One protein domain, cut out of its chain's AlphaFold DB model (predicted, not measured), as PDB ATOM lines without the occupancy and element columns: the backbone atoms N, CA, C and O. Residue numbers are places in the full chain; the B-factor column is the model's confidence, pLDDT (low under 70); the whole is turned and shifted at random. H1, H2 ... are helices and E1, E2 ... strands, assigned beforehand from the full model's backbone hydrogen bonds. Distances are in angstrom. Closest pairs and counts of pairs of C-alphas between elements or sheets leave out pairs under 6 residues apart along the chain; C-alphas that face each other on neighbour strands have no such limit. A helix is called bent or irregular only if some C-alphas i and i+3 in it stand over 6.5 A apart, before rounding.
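What this domain is: This is residues 24 to 130 of the 148 residues of an uncharacterized protein of Lentisphaerae bacterium (UniProt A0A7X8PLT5). Picture one twisted sheet of four long strands, with the kinked helix H1 laid across one face, making two layers, helices on one face of a sheet. Two short helices, H2 and H3, sit near one end of the sheet, where E2 ends, and the E1 to E2 turn lies at the far end of the long axis. You have 107 residues printed, with three named helices and four named strands in the order H1 H2 E1 E2 H3 E3 E4; the sheet's order is E1 - E2 - E3 - E4, all antiparallel, and the class is mixed, helices and strands. The whole is compact, with a radius of gyration of the C-alphas of 15.0 A, and its spans of 45 by 29 by 26 A make it only just elongated.

Where its parts are: Begin at Lys 24 and go on to C-alpha 32 at (403.703, 308.395, 230.364), where H1 starts; it covers residues 32 to 49, 25.7 A long. It has a kink of 28 degrees near residue 43 and is irregular, with C-alphas 45 and 48 at 7.3 A. H2 follows at residues 52 to 57. E1 covers residues 64 to 69, 16.5 A, and E2 starts at C-alpha 75, (397.504, 295.521, 240.811), running 29.1 A to residue 84. Next come H3, residues 87 to 95, 12.5 A, and E3, residues 103 to 112, 29.1 A. E4, residues 121 to 129, runs 25.4 A to C-alpha 129 at (416.684, 283.452, 224.524).

How they stand to each other: Start with the sheet, whose edge strands are E1 and E4. In the hairpin E1 and E2, at 171 degrees, find N 66 and O 78 at 2.9 A. Between E2 and E3, at 166 degrees, N 79 and O 108 are 2.8 A apart. In the hairpin E3 and E4, at 163 degrees, look at N 107 and O 125, 2.8 A. H1 is on the sheet at a height of 10.0 A, across the strands at 73 degrees to E1 on the local plane. It lies over E1 and E3, and only just over E2 and E4, with 3 of its C-alphas on each. Its closest C-alphas to E4 are those of Ile 46 and Val 124, 7.2 A. H2 only grazes the sheet with residues 54 to 57, and H3 with residues 89 to 93. H2 and H3 only just touch, with 3 pairs of C-alphas within 8 A, the closest being Leu 57 and Lys 87 at 7.5 A; they run the same way at a shallow tilt of 9 degrees. H1 and H3 are apart. Every O i to N i+4 pair is within hydrogen-bond range in H2 and H3, and 12 of 14 are in H1.

The domain as a whole: The two C-alphas farthest apart are those of Asp 72 and Asn 95, 46.1 A. The printed part has no cut, and no link is long. The mean pLDDT of the printed part is 71.8; look for values under 70 at residues 24 to 30, 59 to 75, 114 to 115, 117 to 119 and 129 to 130.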
ATOM      1  N   LYS A  24     384.871 293.568 233.060       41.50
ATOM      2  CA  LYS A  24     385.954 293.886 232.157       41.50
ATOM      3  C   LYS A  24     386.988 294.394 233.129       41.50
ATOM      4  O   LYS A  24     386.850 295.527 233.576       41.50
ATOM      5  N   ALA A  25     387.916 293.528 233.531       44.28
ATOM      6  CA  ALA A  25     389.094 293.909 234.277       44.28
ATOM      7  C   ALA A  25     389.697 295.050 233.466       44.28
ATOM      8  O   ALA A  25     390.210 294.849 232.361       44.28
ATOM      9  N   GLY A  26     389.408 296.267 233.920       40.66
ATOM     10  CA  GLY A  26     389.668 297.470 233.170       40.66
ATOM     11  C   GLY A  26     391.169 297.575 233.115       40.66
ATOM     12  O   GLY A  26     391.807 297.832 234.131       40.66
ATOM     13  N   PHE A  27     391.750 297.320 231.948       44.53
ATOM     14  CA  PHE A  27     393.130 297.690 231.712       44.53
ATOM     15  C   PHE A  27     393.160 299.215 231.725       44.53
ATOM     16  O   PHE A  27     392.871 299.862 230.723       44.53
ATOM     17  N   THR A  28     393.420 299.796 232.890       51.66
ATOM     18  CA  THR A  28     393.761 301.208 232.982       51.66
ATOM     19  C   THR A  28     395.182 301.335 232.451       51.66
ATOM     20  O   THR A  28     396.135 300.882 233.088       51.66
ATOM     21  N   GLU A  29     395.315 301.867 231.238       56.25
ATOM     22  CA  GLU A  29     396.618 302.249 230.700       56.25
ATOM     23  C   GLU A  29     397.195 303.369 231.572       56.25
ATOM     24  O   GLU A  29     396.501 304.335 231.882       56.25
ATOM     25  N   LEU A  30     398.450 303.208 231.997       63.03
ATOM     26  CA  LEU A  30     399.174 304.263 232.701       63.03
ATOM     27  C   LEU A  30     399.505 305.400 231.745       63.03
ATOM     28  O   LEU A  30     399.858 305.154 230.588       63.03
ATOM     29  N   ASP A  31     399.501 306.627 232.255       71.19
ATOM     30  CA  ASP A  31     400.090 307.732 231.512       71.19
ATOM     31  C   ASP A  31     401.631 307.619 231.441       71.19
ATOM     32  O   ASP A  31     402.276 306.816 232.127       71.19
ATOM     33  N   ASN A  32     402.253 308.435 230.585       70.19
ATOM     34  CA  ASN A  32     403.703 308.395 230.364       70.19
ATOM     35  C   ASN A  32     404.520 308.673 231.641       70.19
ATOM     36  O   ASN A  32     405.597 308.096 231.813       70.19
ATOM     37  N   ALA A  33     404.037 309.548 232.528       74.75
ATOM     38  CA  ALA A  33     404.741 309.919 233.753       74.75
ATOM     39  C   ALA A  33     404.640 308.805 234.808       74.75
ATOM     40  O   ALA A  33     405.616 308.496 235.499       74.75
ATOM     41  N   GLU A  34     403.481 308.160 234.903       70.31
ATOM     42  CA  GLU A  34     403.253 306.983 235.736       70.31
ATOM     43  C   GLU A  34     404.085 305.792 235.257       70.31
ATOM     44  O   GLU A  34     404.721 305.112 236.071       70.31
ATOM     45  N   GLN A  35     404.156 305.578 233.940       72.94
ATOM     46  CA  GLN A  35     405.003 304.551 233.348       72.94
ATOM     47  C   GLN A  35     406.479 304.808 233.675       72.94
ATOM     48  O   GLN A  35     407.167 303.905 234.147       72.94
ATOM     49  N   GLU A  36     406.979 306.030 233.495       76.81
ATOM     50  CA  GLU A  36     408.369 306.367 233.820       76.81
ATOM     51  C   GLU A  36     408.682 306.177 235.313       76.81
ATOM     52  O   GLU A  36     409.705 305.580 235.673       76.81
ATOM     53  N   ARG A  37     407.773 306.604 236.199       77.38
ATOM     54  CA  ARG A  37     407.902 306.397 237.646       77.38
ATOM     55  C   ARG A  37     407.960 304.910 237.996       77.38
ATOM     56  O   ARG A  37     408.837 304.506 238.763       77.38
ATOM     57  N   LEU A  38     407.081 304.095 237.412       75.19
ATOM     58  CA  LEU A  38     407.081 302.643 237.588       75.19
ATOM     59  C   LEU A  38     408.406 302.020 237.137       75.19
ATOM     60  O   LEU A  38     408.995 301.216 237.859       75.19
ATOM     61  N   LEU A  39     408.915 302.420 235.973       77.69
ATOM     62  CA  LEU A  39     410.187 301.909 235.467       77.69
ATOM     63  C   LEU A  39     411.357 302.262 236.382       77.69
ATOM     64  O   LEU A  39     412.217 301.413 236.621       77.69
ATOM     65  N   ASN A  40     411.379 303.471 236.940       80.62
ATOM     66  CA  ASN A  40     412.414 303.890 237.883       80.62
ATOM     67  C   ASN A  40     412.349 303.103 239.199       80.62
ATOM     68  O   ASN A  40     413.381 302.649 239.696       80.62
ATOM     69  N   ILE A  41     411.142 302.866 239.723       76.75
ATOM     70  CA  ILE A  41     410.920 302.017 240.901       76.75
ATOM     71  C   ILE A  41     411.411 300.591 240.643       76.75
ATOM     72  O   ILE A  41     412.127 300.026 241.471       76.75
ATOM     73  N   ILE A  42     411.052 300.004 239.500       76.88
ATOM     74  CA  ILE A  42     411.467 298.644 239.159       76.88
ATOM     75  C   ILE A  42     412.989 298.580 239.023       76.88
ATOM     76  O   ILE A  42     413.609 297.741 239.670       76.88
ATOM     77  N   ARG A  43     413.609 299.499 238.270       78.06
ATOM     78  CA  ARG A  43     415.074 299.585 238.114       78.06
ATOM     79  C   ARG A  43     415.796 299.675 239.457       78.06
ATOM     80  O   ARG A  43     416.802 298.993 239.642       78.06
ATOM     81  N   TYR A  44     415.273 300.466 240.396       79.38
ATOM     82  CA  TYR A  44     415.817 300.563 241.749       79.38
ATOM     83  C   TYR A  44     415.759 299.217 242.491       79.38
ATOM     84  O   TYR A  44     416.758 298.786 243.060       79.38
ATOM     85  N   ASN A  45     414.620 298.518 242.434       73.56
ATOM     86  CA  ASN A  45     414.416 297.258 243.157       73.56
ATOM     87  C   ASN A  45     415.145 296.056 242.535       73.56
ATOM     88  O   ASN A  45     415.545 295.141 243.255       73.56
ATOM     89  N   ILE A  46     415.332 296.039 241.213       73.50
ATOM     90  CA  ILE A  46     415.999 294.928 240.516       73.50
ATOM     91  C   ILE A  46     417.488 295.186 240.276       73.50
ATOM     92  O   ILE A  46     418.210 294.258 239.926       73.50
ATOM     93  N   GLY A  47     417.968 296.420 240.458       71.44
ATOM     94  CA  GLY A  47     419.318 296.833 240.068       71.44
ATOM     95  C   GLY A  47     420.441 296.020 240.718       71.44
ATOM     96  O   GLY A  47     421.456 295.777 240.072       71.44
ATOM     97  N   SER A  48     420.259 295.547 241.953       71.69
ATOM     98  CA  SER A  48     421.226 294.671 242.638       71.69
ATOM     99  C   SER A  48     421.224 293.229 242.120       71.69
ATOM    100  O   SER A  48     422.211 292.520 242.299       71.69
ATOM    101  N   ARG A  49     420.142 292.793 241.462       70.88
ATOM    102  CA  ARG A  49     420.001 291.458 240.856       70.88
ATOM    103  C   ARG A  49     420.536 291.399 239.424       70.88
ATOM    104  O   ARG A  49     420.531 290.334 238.816       70.88
ATOM    105  N   LEU A  50     420.968 292.536 238.880       73.44
ATOM    106  CA  LEU A  50     421.468 292.667 237.519       73.44
ATOM    107  C   LEU A  50     422.968 292.957 237.510       73.44
ATOM    108  O   LEU A  50     423.492 293.742 238.305       73.44
ATOM    109  N   THR A  51     423.659 292.374 236.538       75.12
ATOM    110  CA  THR A  51     425.055 292.708 236.246       75.12
ATOM    111  C   THR A  51     425.189 294.172 235.809       75.12
ATOM    112  O   THR A  51     424.216 294.837 235.438       75.12
ATOM    113  N   LEU A  52     426.408 294.714 235.873       79.06
ATOM    114  CA  LEU A  52     426.682 296.083 235.424       79.06
ATOM    115  C   LEU A  52     426.314 296.283 233.945       79.06
ATOM    116  O   LEU A  52     425.686 297.283 233.606       79.06
ATOM    117  N   GLU A  53     426.643 295.311 233.096       73.69
ATOM    118  CA  GLU A  53     426.340 295.351 231.663       73.69
ATOM    119  C   GLU A  53     424.826 295.356 231.404       73.69
ATOM    120  O   GLU A  53     424.322 296.216 230.683       73.69
ATOM    121  N   GLN A  54     424.064 294.497 232.090       73.50
ATOM    122  CA  GLN A  54     422.598 294.488 231.995       73.50
ATOM    123  C   GLN A  54     421.984 295.827 232.425       73.50
ATOM    124  O   GLN A  54     421.074 296.329 231.768       73.50
ATOM    125  N   ARG A  55     422.497 296.448 233.496       77.06
ATOM    126  CA  ARG A  55     422.037 297.776 233.940       77.06
ATOM    127  C   ARG A  55     422.310 298.865 232.907       77.06
ATOM    128  O   ARG A  55     421.464 299.732 232.712       77.06
ATOM    129  N   GLN A  56     423.462 298.824 232.240       76.25
ATOM    130  CA  GLN A  56     423.795 299.775 231.178       76.25
ATOM    131  C   GLN A  56     422.865 299.612 229.969       76.25
ATOM    132  O   GLN A  56     422.384 300.610 229.433       76.25
ATOM    133  N   LEU A  57     422.538 298.374 229.589       73.62
ATOM    134  CA  LEU A  57     421.617 298.081 228.487       73.62
ATOM    135  C   LEU A  57     420.173 298.527 228.782       73.62
ATOM    136  O   LEU A  57     419.490 299.035 227.890       73.62
ATOM    137  N   LEU A  58     419.725 298.442 230.041       73.00
ATOM    138  CA  LEU A  58     418.402 298.928 230.466       73.00
ATOM    139  C   LEU A  58     418.201 300.445 230.317       73.00
ATOM    140  O   LEU A  58     417.057 300.906 230.338       73.00
ATOM    141  N   ASN A  59     419.278 301.222 230.174       68.94
ATOM    142  CA  ASN A  59     419.191 302.663 229.918       68.94
ATOM    143  C   ASN A  59     418.958 302.990 228.438       68.94
ATOM    144  O   ASN A  59     418.560 304.106 228.120       68.94
ATOM    145  N   VAL A  60     419.201 302.033 227.538       67.94
ATOM    146  CA  VAL A  60     419.148 302.248 226.085       67.94
ATOM    147  C   VAL A  60     417.855 301.697 225.479       67.94
ATOM    148  O   VAL A  60     417.378 302.223 224.477       67.94
ATOM    149  N   ILE A  61     417.259 300.666 226.087       67.56
ATOM    150  CA  ILE A  61     416.119 299.938 225.514       67.56
ATOM    151  C   ILE A  61     414.859 300.132 226.357       67.56
ATOM    152  O   ILE A  61     414.865 299.961 227.580       67.56
ATOM    153  N   LYS A  62     413.752 300.469 225.686       64.56
ATOM    154  CA  LYS A  62     412.448 300.635 226.332       64.56
ATOM    155  C   LYS A  62     411.799 299.265 226.615       64.56
ATOM    156  O   LYS A  62     411.769 298.421 225.723       64.56
ATOM    157  N   PRO A  63     411.262 299.034 227.827       66.25
ATOM    158  CA  PRO A  63     410.489 297.831 228.147       66.25
ATOM    159  C   PRO A  63     409.145 297.798 227.448       66.25
ATOM    160  O   PRO A  63     408.537 298.838 227.200       66.25
ATOM    161  N   THR A  64     408.600 296.590 227.323       65.50
ATOM    162  CA  THR A  64     407.151 296.415 227.251       65.50
ATOM    163  C   THR A  64     406.592 296.274 228.667       65.50
ATOM    164  O   THR A  64     406.943 295.355 229.408       65.50
ATOM    165  N   VAL A  65     405.712 297.196 229.052       63.69
ATOM    166  CA  VAL A  65     405.040 297.209 230.358       63.69
ATOM    167  C   VAL A  65     403.600 296.754 230.158       63.69
ATOM    168  O   VAL A  65     402.892 297.324 229.335       63.69
ATOM    169  N   LYS A  66     403.165 295.729 230.896       64.31
ATOM    170  CA  LYS A  66     401.768 295.286 230.940       64.31
ATOM    171  C   LYS A  66     401.292 295.310 232.387       64.31
ATOM    172  O   LYS A  66     401.862 294.648 233.249       64.31
ATOM    173  N   ILE A  67     400.248 296.076 232.664       64.31
ATOM    174  CA  ILE A  67     399.703 296.192 234.017       64.31
ATOM    175  C   ILE A  67     398.281 295.684 233.986       64.31
ATOM    176  O   ILE A  67     397.505 296.027 233.098       64.31
ATOM    177  N   HIS A  68     397.976 294.821 234.942       64.44
ATOM    178  CA  HIS A  68     396.650 294.291 235.140       64.44
ATOM    179  C   HIS A  68     396.165 294.727 236.516       64.44
ATOM    180  O   HIS A  68     396.741 294.340 237.533       64.44
ATOM    181  N   TYR A  69     395.130 295.557 236.540       56.16
ATOM    182  CA  TYR A  69     394.449 295.916 237.773       56.16
ATOM    183  C   TYR A  69     393.297 294.944 237.985       56.16
ATOM    184  O   TYR A  69     392.388 294.863 237.160       56.16
ATOM    185  N   GLU A  70     393.355 294.195 239.083       54.56
ATOM    186  CA  GLU A  70     392.180 293.493 239.587       54.56
ATOM    187  C   GLU A  70     391.259 294.532 240.250       54.56
ATOM    188  O   GLU A  70     391.735 295.537 240.788       54.56
ATOM    189  N   ALA A  71     389.940 294.329 240.159       49.03
ATOM    190  CA  ALA A  71     388.932 295.313 240.576       49.03
ATOM    191  C   ALA A  71     389.069 295.735 242.056       49.03
ATOM    192  O   ALA A  71     388.743 296.869 242.415       49.03
ATOM    193  N   ASP A  72     389.665 294.870 242.883       51.84
ATOM    194  CA  ASP A  72     389.726 295.005 244.334       51.84
ATOM    195  C   ASP A  72     391.163 295.234 244.842       51.84
ATOM    196  O   ASP A  72     391.755 294.431 245.555       51.84
ATOM    197  N   LYS A  73     391.691 296.425 244.534       51.72
ATOM    198  CA  LYS A  73     392.730 297.155 245.297       51.72
ATOM    199  C   LYS A  73     394.194 296.704 245.234       51.72
ATOM    200  O   LYS A  73     395.028 297.460 245.730       51.72
ATOM    201  N   GLU A  74     394.565 295.620 244.565       63.47
ATOM    202  CA  GLU A  74     395.981 295.286 244.327       63.47
ATOM    203  C   GLU A  74     396.229 294.968 242.843       63.47
ATOM    204  O   GLU A  74     395.548 294.153 242.227       63.47
ATOM    205  N   GLY A  75     397.180 295.677 242.226       67.75
ATOM    206  CA  GLY A  75     397.504 295.521 240.811       67.75
ATOM    207  C   GLY A  75     398.595 294.478 240.606       67.75
ATOM    208  O   GLY A  75     399.633 294.510 241.273       67.75
ATOM    209  N   LYS A  76     398.404 293.575 239.642       73.19
ATOM    210  CA  LYS A  76     399.467 292.703 239.144       73.19
ATOM    211  C   LYS A  76     400.239 293.426 238.049       73.19
ATOM    212  O   LYS A  76     399.728 293.728 236.971       73.19
ATOM    213  N   ILE A  77     401.512 293.672 238.313       74.50
ATOM    214  CA  ILE A  77     402.424 294.341 237.392       74.50
ATOM    215  C   ILE A  77     403.262 293.271 236.707       74.50
ATOM    216  O   ILE A  77     403.902 292.465 237.382       74.50
ATOM    217  N   LEU A  78     403.273 293.270 235.376       72.81
ATOM    218  CA  LEU A  78     404.093 292.386 234.556       72.81
ATOM    219  C   LEU A  78     404.911 293.228 233.576       72.81
ATOM    220  O   LEU A  78     404.402 293.772 232.600       72.81
ATOM    221  N   VAL A  79     406.213 293.326 233.813       73.88
ATOM    222  CA  VAL A  79     407.137 294.019 232.910       73.88
ATOM    223  C   VAL A  79     408.039 293.002 232.243       73.88
ATOM    224  O   VAL A  79     408.628 292.152 232.908       73.88
ATOM    225  N   SER A  80     408.156 293.101 230.923       75.06
ATOM    226  CA  SER A  80     409.083 292.291 230.144       75.06
ATOM    227  C   SER A  80     410.037 293.202 229.379       75.06
ATOM    228  O   SER A  80     409.628 294.078 228.612       75.06
ATOM    229  N   TRP A  81     411.328 293.002 229.614       78.75
ATOM    230  CA  TRP A  81     412.419 293.684 228.931       78.75
ATOM    231  C   TRP A  81     413.172 292.687 228.072       78.75
ATOM    232  O   TRP A  81     413.744 291.736 228.595       78.75
ATOM    233  N   MET A  82     413.248 292.944 226.774       77.81
ATOM    234  CA  MET A  82     414.189 292.250 225.903       77.81
ATOM    235  C   MET A  82     415.448 293.101 225.786       77.81
ATOM    236  O   MET A  82     415.375 294.250 225.354       77.81
ATOM    237  N   ILE A  83     416.589 292.551 226.190       79.88
ATOM    238  CA  ILE A  83     417.893 293.208 226.077       79.88
ATOM    239  C   ILE A  83     418.856 292.322 225.273       79.88
ATOM    240  O   ILE A  83     418.823 291.105 225.431       79.88
ATOM    241  N   PRO A  84     419.711 292.890 224.412       79.88
ATOM    242  CA  PRO A  84     420.799 292.163 223.772       79.88
ATOM    243  C   PRO A  84     421.751 291.577 224.815       79.88
ATOM    244  O   PRO A  84     421.876 292.113 225.915       79.88
ATOM    245  N   ASN A  85     422.432 290.484 224.478       77.94
ATOM    246  CA  ASN A  85     423.352 289.843 225.420       77.94
ATOM    247  C   ASN A  85     424.649 290.622 225.636       77.94
ATOM    248  O   ASN A  85     425.277 290.448 226.678       77.94
ATOM    249  N   SER A  86     425.037 291.462 224.675       79.12
ATOM    250  CA  SER A  86     426.262 292.250 224.736       79.12
ATOM    251  C   SER A  86     426.075 293.661 224.182       79.12
ATOM    252  O   SER A  86     425.152 293.948 223.413       79.12
ATOM    253  N   LYS A  87     427.012 294.552 224.521       78.25
ATOM    254  CA  LYS A  87     427.098 295.877 223.887       78.25
ATOM    255  C   LYS A  87     427.282 295.792 222.364       78.25
ATOM    256  O   LYS A  87     426.698 296.598 221.649       78.25
ATOM    257  N   ALA A  88     428.045 294.814 221.873       81.88
ATOM    258  CA  ALA A  88     428.261 294.621 220.439       81.88
ATOM    259  C   ALA A  88     426.949 294.287 219.705       81.88
ATOM    260  O   ALA A  88     426.672 294.872 218.661       81.88
ATOM    261  N   ASP A  89     426.107 293.427 220.287       81.31
ATOM    262  CA  ASP A  89     424.775 293.107 219.751       81.31
ATOM    263  C   ASP A  89     423.847 294.333 219.767       81.31
ATOM    264  O   ASP A  89     423.074 294.559 218.836       81.31
ATOM    265  N   ALA A  90     423.936 295.156 220.816       78.25
ATOM    266  CA  ALA A  90     423.180 296.402 220.916       78.25
ATOM    267  C   ALA A  90     423.615 297.436 219.863       78.25
ATOM    268  O   ALA A  90     422.769 298.095 219.256       78.25
ATOM    269  N   ASP A  91     424.921 297.569 219.623       81.88
ATOM    270  CA  ASP A  91     425.459 298.443 218.580       81.88
ATOM    271  C   ASP A  91     425.116 297.909 217.175       81.88
ATOM    272  O   ASP A  91     424.779 298.696 216.287       81.88
ATOM    273  N   LEU A  92     425.093 296.584 216.979       81.88
ATOM    274  CA  LEU A  92     424.623 295.959 215.739       81.88
ATOM    275  C   LEU A  92     423.148 296.278 215.474       81.88
ATOM    276  O   LEU A  92     422.829 296.732 214.380       81.88
ATOM    277  N   LEU A  93     422.263 296.124 216.464       77.38
ATOM    278  CA  LEU A  93     420.844 296.480 216.329       77.38
ATOM    279  C   LEU A  93     420.624 297.975 216.069       77.38
ATOM    280  O   LEU A  93     419.695 298.341 215.354       77.38
ATOM    281  N   ARG A  94     421.471 298.856 216.616       79.75
ATOM    282  CA  ARG A  94     421.391 300.300 216.333       79.75
ATOM    283  C   ARG A  94     421.664 300.596 214.858       79.75
ATOM    284  O   ARG A  94     420.982 301.431 214.272       79.75
ATOM    285  N   ASN A  95     422.652 299.922 214.276       82.44
ATOM    286  CA  ASN A  95     423.040 300.110 212.878       82.44
ATOM    287  C   ASN A  95     422.145 299.312 211.912       82.44
ATOM    288  O   ASN A  95     421.946 299.719 210.771       82.44
ATOM    289  N   MET A  96     421.608 298.178 212.366       84.06
ATOM    290  CA  MET A  96     420.783 297.243 211.604       84.06
ATOM    291  C   MET A  96     419.618 296.738 212.476       84.06
ATOM    292  O   MET A  96     419.708 295.654 213.054       84.06
ATOM    293  N   PRO A  97     418.492 297.473 212.552       78.00
ATOM    294  CA  PRO A  97     417.377 297.141 213.450       78.00
ATOM    295  C   PRO A  97     416.741 295.762 213.229       78.00
ATOM    296  O   PRO A  97     416.116 295.224 214.136       78.00
ATOM    297  N   ASN A  98     416.914 295.187 212.036       79.38
ATOM    298  CA  ASN A  98     416.380 293.875 211.662       79.38
ATOM    299  C   ASN A  98     417.388 292.727 211.866       79.38
ATOM    300  O   ASN A  98     417.111 291.596 211.467       79.38
ATOM    301  N   ALA A  99     418.574 293.004 212.418       77.38
ATOM    302  CA  ALA A  99     419.567 291.973 212.691       77.38
ATOM    303  C   ALA A  99     419.049 290.985 213.747       77.38
ATOM    304  O   ALA A  99     418.456 291.371 214.753       77.38
ATOM    305  N   ILE A 100     419.303 289.694 213.529       81.00
ATOM    306  CA  ILE A 100     418.973 288.647 214.497       81.00
ATOM    307  C   ILE A 100     420.152 288.518 215.458       81.00
ATOM    308  O   ILE A 100     421.206 288.013 215.075       81.00
ATOM    309  N   VAL A 101     419.965 288.957 216.702       77.62
ATOM    310  CA  VAL A 101     420.984 288.876 217.756       77.62
ATOM    311  C   VAL A 101     420.487 288.056 218.948       77.62
ATOM    312  O   VAL A 101     419.282 288.018 219.201       77.62
ATOM    313  N   PRO A 102     421.382 287.399 219.703       79.62
ATOM    314  CA  PRO A 102     421.020 286.776 220.970       79.62
ATOM    315  C   PRO A 102     420.472 287.812 221.960       79.62
ATOM    316  O   PRO A 102     421.062 288.878 222.158       79.62
ATOM    317  N   MET A 103     419.358 287.480 222.613       80.69
ATOM    318  CA  MET A 103     418.716 288.356 223.589       80.69
ATOM    319  C   MET A 103     418.463 287.633 224.912       80.69
ATOM    320  O   MET A 103     418.307 286.414 224.980       80.69
ATOM    321  N   LYS A 104     418.370 288.419 225.975       79.00
ATOM    322  CA  LYS A 104     417.872 288.032 227.291       79.00
ATOM    323  C   LYS A 104     416.527 288.699 227.507       79.00
ATOM    324  O   LYS A 104     416.372 289.899 227.277       79.00
ATOM    325  N   THR A 105     415.566 287.937 228.005       82.81
ATOM    326  CA  THR A 105     414.310 288.484 228.505       82.81
ATOM    327  C   THR A 105     414.389 288.602 230.020       82.81
ATOM    328  O   THR A 105     414.481 287.602 230.729       82.81
ATOM    329  N   ILE A 106     414.339 289.828 230.528       78.12
ATOM    330  CA  ILE A 106     414.173 290.113 231.950       78.12
ATOM    331  C   ILE A 106     412.679 290.292 232.200       78.12
ATOM    332  O   ILE A 106     412.076 291.274 231.771       78.12
ATOM    333  N   ASN A 107     412.086 289.340 232.907       80.69
ATOM    334  CA  ASN A 107     410.708 289.404 233.358       80.69
ATOM    335  C   ASN A 107     410.680 289.862 234.811       80.69
ATOM    336  O   ASN A 107     411.303 289.256 235.682       80.69
ATOM    337  N   VAL A 108     409.935 290.927 235.072       78.62
ATOM    338  CA  VAL A 108     409.696 291.445 236.412       78.62
ATOM    339  C   VAL A 108     408.209 291.364 236.683       78.62
ATOM    340  O   VAL A 108     407.399 291.851 235.898       78.62
ATOM    341  N   SER A 109     407.850 290.750 237.801       80.81
ATOM    342  CA  SER A 109     406.473 290.711 238.268       80.81
ATOM    343  C   SER A 109     406.380 291.215 239.695       80.81
ATOM    344  O   SER A 109     407.289 291.012 240.500       80.81
ATOM    345  N   GLY A 110     405.290 291.905 239.994       77.38
ATOM    346  CA  GLY A 110     404.988 292.401 241.327       77.38
ATOM    347  C   GLY A 110     403.487 292.427 241.549       77.38
ATOM    348  O   GLY A 110     402.716 292.491 240.591       77.38
ATOM    349  N   TYR A 111     403.083 292.360 242.810       78.38
ATOM    350  CA  TYR A 111     401.690 292.482 243.220       78.38
ATOM    351  C   TYR A 111     401.566 293.566 244.290       78.38
ATOM    352  O   TYR A 111     402.326 293.556 245.262       78.38
ATOM    353  N   GLY A 112     400.669 294.528 244.071       72.75
ATOM    354  CA  GLY A 112     400.362 295.593 245.024       72.75
ATOM    355  C   GLY A 112     399.998 296.923 244.360       72.75
ATOM    356  O   GLY A 112     399.725 297.004 243.163       72.75
ATOM    357  N   VAL A 113     399.972 297.994 245.153       71.44
ATOM    358  CA  VAL A 113     399.554 299.331 244.702       71.44
ATOM    359  C   VAL A 113     400.760 300.136 244.219       71.44
ATOM    360  O   VAL A 113     401.694 300.370 244.983       71.44
ATOM    361  N   LEU A 114     400.723 300.643 242.981       66.62
ATOM    362  CA  LEU A 114     401.816 301.442 242.395       66.62
ATOM    363  C   LEU A 114     402.222 302.666 243.223       66.62
ATOM    364  O   LEU A 114     403.402 303.011 243.274       66.62
ATOM    365  N   ASN A 115     401.258 303.300 243.893       68.00
ATOM    366  CA  ASN A 115     401.492 304.459 244.757       68.00
ATOM    367  C   ASN A 115     402.180 304.098 246.085       68.00
ATOM    368  O   ASN A 115     402.664 304.987 246.782       68.00
ATOM    369  N   VAL A 116     402.268 302.807 246.424       70.06
ATOM    370  CA  VAL A 116     402.956 302.289 247.615       70.06
ATOM    371  C   VAL A 116     404.001 301.246 247.184       70.06
ATOM    372  O   VAL A 116     403.941 300.077 247.552       70.06
ATOM    373  N   PRO A 117     405.020 301.633 246.402       62.53
ATOM    374  CA  PRO A 117     405.893 300.672 245.728       62.53
ATOM    375  C   PRO A 117     406.778 299.850 246.670       62.53
ATOM    376  O   PRO A 117     407.267 298.788 246.291       62.53
ATOM    377  N   LYS A 118     406.998 300.335 247.898       67.50
ATOM    378  CA  LYS A 118     407.787 299.635 248.919       67.50
ATOM    379  C   LYS A 118     407.086 298.390 249.471       67.50
ATOM    380  O   LYS A 118     407.767 297.551 250.046       67.50
ATOM    381  N   SER A 119     405.765 298.269 249.317       67.00
ATOM    382  CA  SER A 119     405.014 297.083 249.749       67.00
ATOM    383  C   SER A 119     404.888 296.020 248.655       67.00
ATOM    384  O   SER A 119     404.363 294.945 248.920       67.00
ATOM    385  N   ILE A 120     405.369 296.296 247.438       71.31
ATOM    386  CA  ILE A 120     405.292 295.359 246.315       71.31
ATOM    387  C   ILE A 120     406.437 294.348 246.419       71.31
ATOM    388  O   ILE A 120     407.615 294.701 246.321       71.31
ATOM    389  N   GLY A 121     406.091 293.071 246.573       72.75
ATOM    390  CA  GLY A 121     407.048 291.973 246.455       72.75
ATOM    391  C   GLY A 121     407.452 291.762 244.995       72.75
ATOM    392  O   GLY A 121     406.628 291.341 244.186       72.75
ATOM    393  N   TRP A 122     408.713 292.038 244.653       78.56
ATOM    394  CA  TRP A 122     409.218 291.905 243.282       78.56
ATOM    395  C   TRP A 122     409.866 290.542 243.020       78.56
ATOM    396  O   TRP A 122     410.897 290.180 243.608       78.56
ATOM    397  N   ASN A 123     409.311 289.814 242.056       78.38
ATOM    398  CA  ASN A 123     409.919 288.627 241.474       78.38
ATOM    399  C   ASN A 123     410.600 288.998 240.148       78.38
ATOM    400  O   ASN A 123     410.022 289.691 239.312       78.38
ATOM    401  N   VAL A 124     411.843 288.548 239.981       77.50
ATOM    402  CA  VAL A 124     412.653 288.789 238.785       77.50
ATOM    403  C   VAL A 124     413.087 287.442 238.236       77.50
ATOM    404  O   VAL A 124     413.728 286.668 238.943       77.50
ATOM    405  N   SER A 125     412.771 287.194 236.972       79.88
ATOM    406  CA  SER A 125     413.229 286.039 236.211       79.88
ATOM    407  C   SER A 125     414.008 286.525 234.995       79.88
ATOM    408  O   SER A 125     413.555 287.417 234.279       79.88
ATOM    409  N   ILE A 126     415.193 285.961 234.773       76.06
ATOM    410  CA  ILE A 126     416.038 286.262 233.616       76.06
ATOM    411  C   ILE A 126     416.085 284.997 232.772       76.06
ATOM    412  O   ILE A 126     416.536 283.956 233.243       76.06
ATOM    413  N   VAL A 127     415.597 285.094 231.542       79.44
ATOM    414  CA  VAL A 127     415.537 283.980 230.599       79.44
ATOM    415  C   VAL A 127     416.455 284.293 229.431       79.44
ATOM    416  O   VAL A 127     416.292 285.314 228.761       79.44
ATOM    417  N   ASP A 128     417.415 283.409 229.184       76.06
ATOM    418  CA  ASP A 128     418.239 283.472 227.985       76.06
ATOM    419  C   ASP A 128     417.403 283.001 226.799       76.06
ATOM    420  O   ASP A 128     416.960 281.852 226.753       76.06
ATOM    421  N   GLN A 129     417.185 283.878 225.821       65.94
ATOM    422  CA  GLN A 129     416.684 283.452 224.524       65.94
ATOM    423  C   GLN A 129     417.897 283.051 223.694       65.94
ATOM    424  O   GLN A 129     418.462 283.835 222.927       65.94
ATOM    425  N   SER A 130     418.344 281.810 223.897       54.66
ATOM    426  CA  SER A 130     419.263 281.193 222.952       54.66
ATOM    427  C   SER A 130     418.582 281.163 221.591       54.66
ATOM    428  O   SER A 130     417.406 280.808 221.486       54.66
TER     429      SER A 130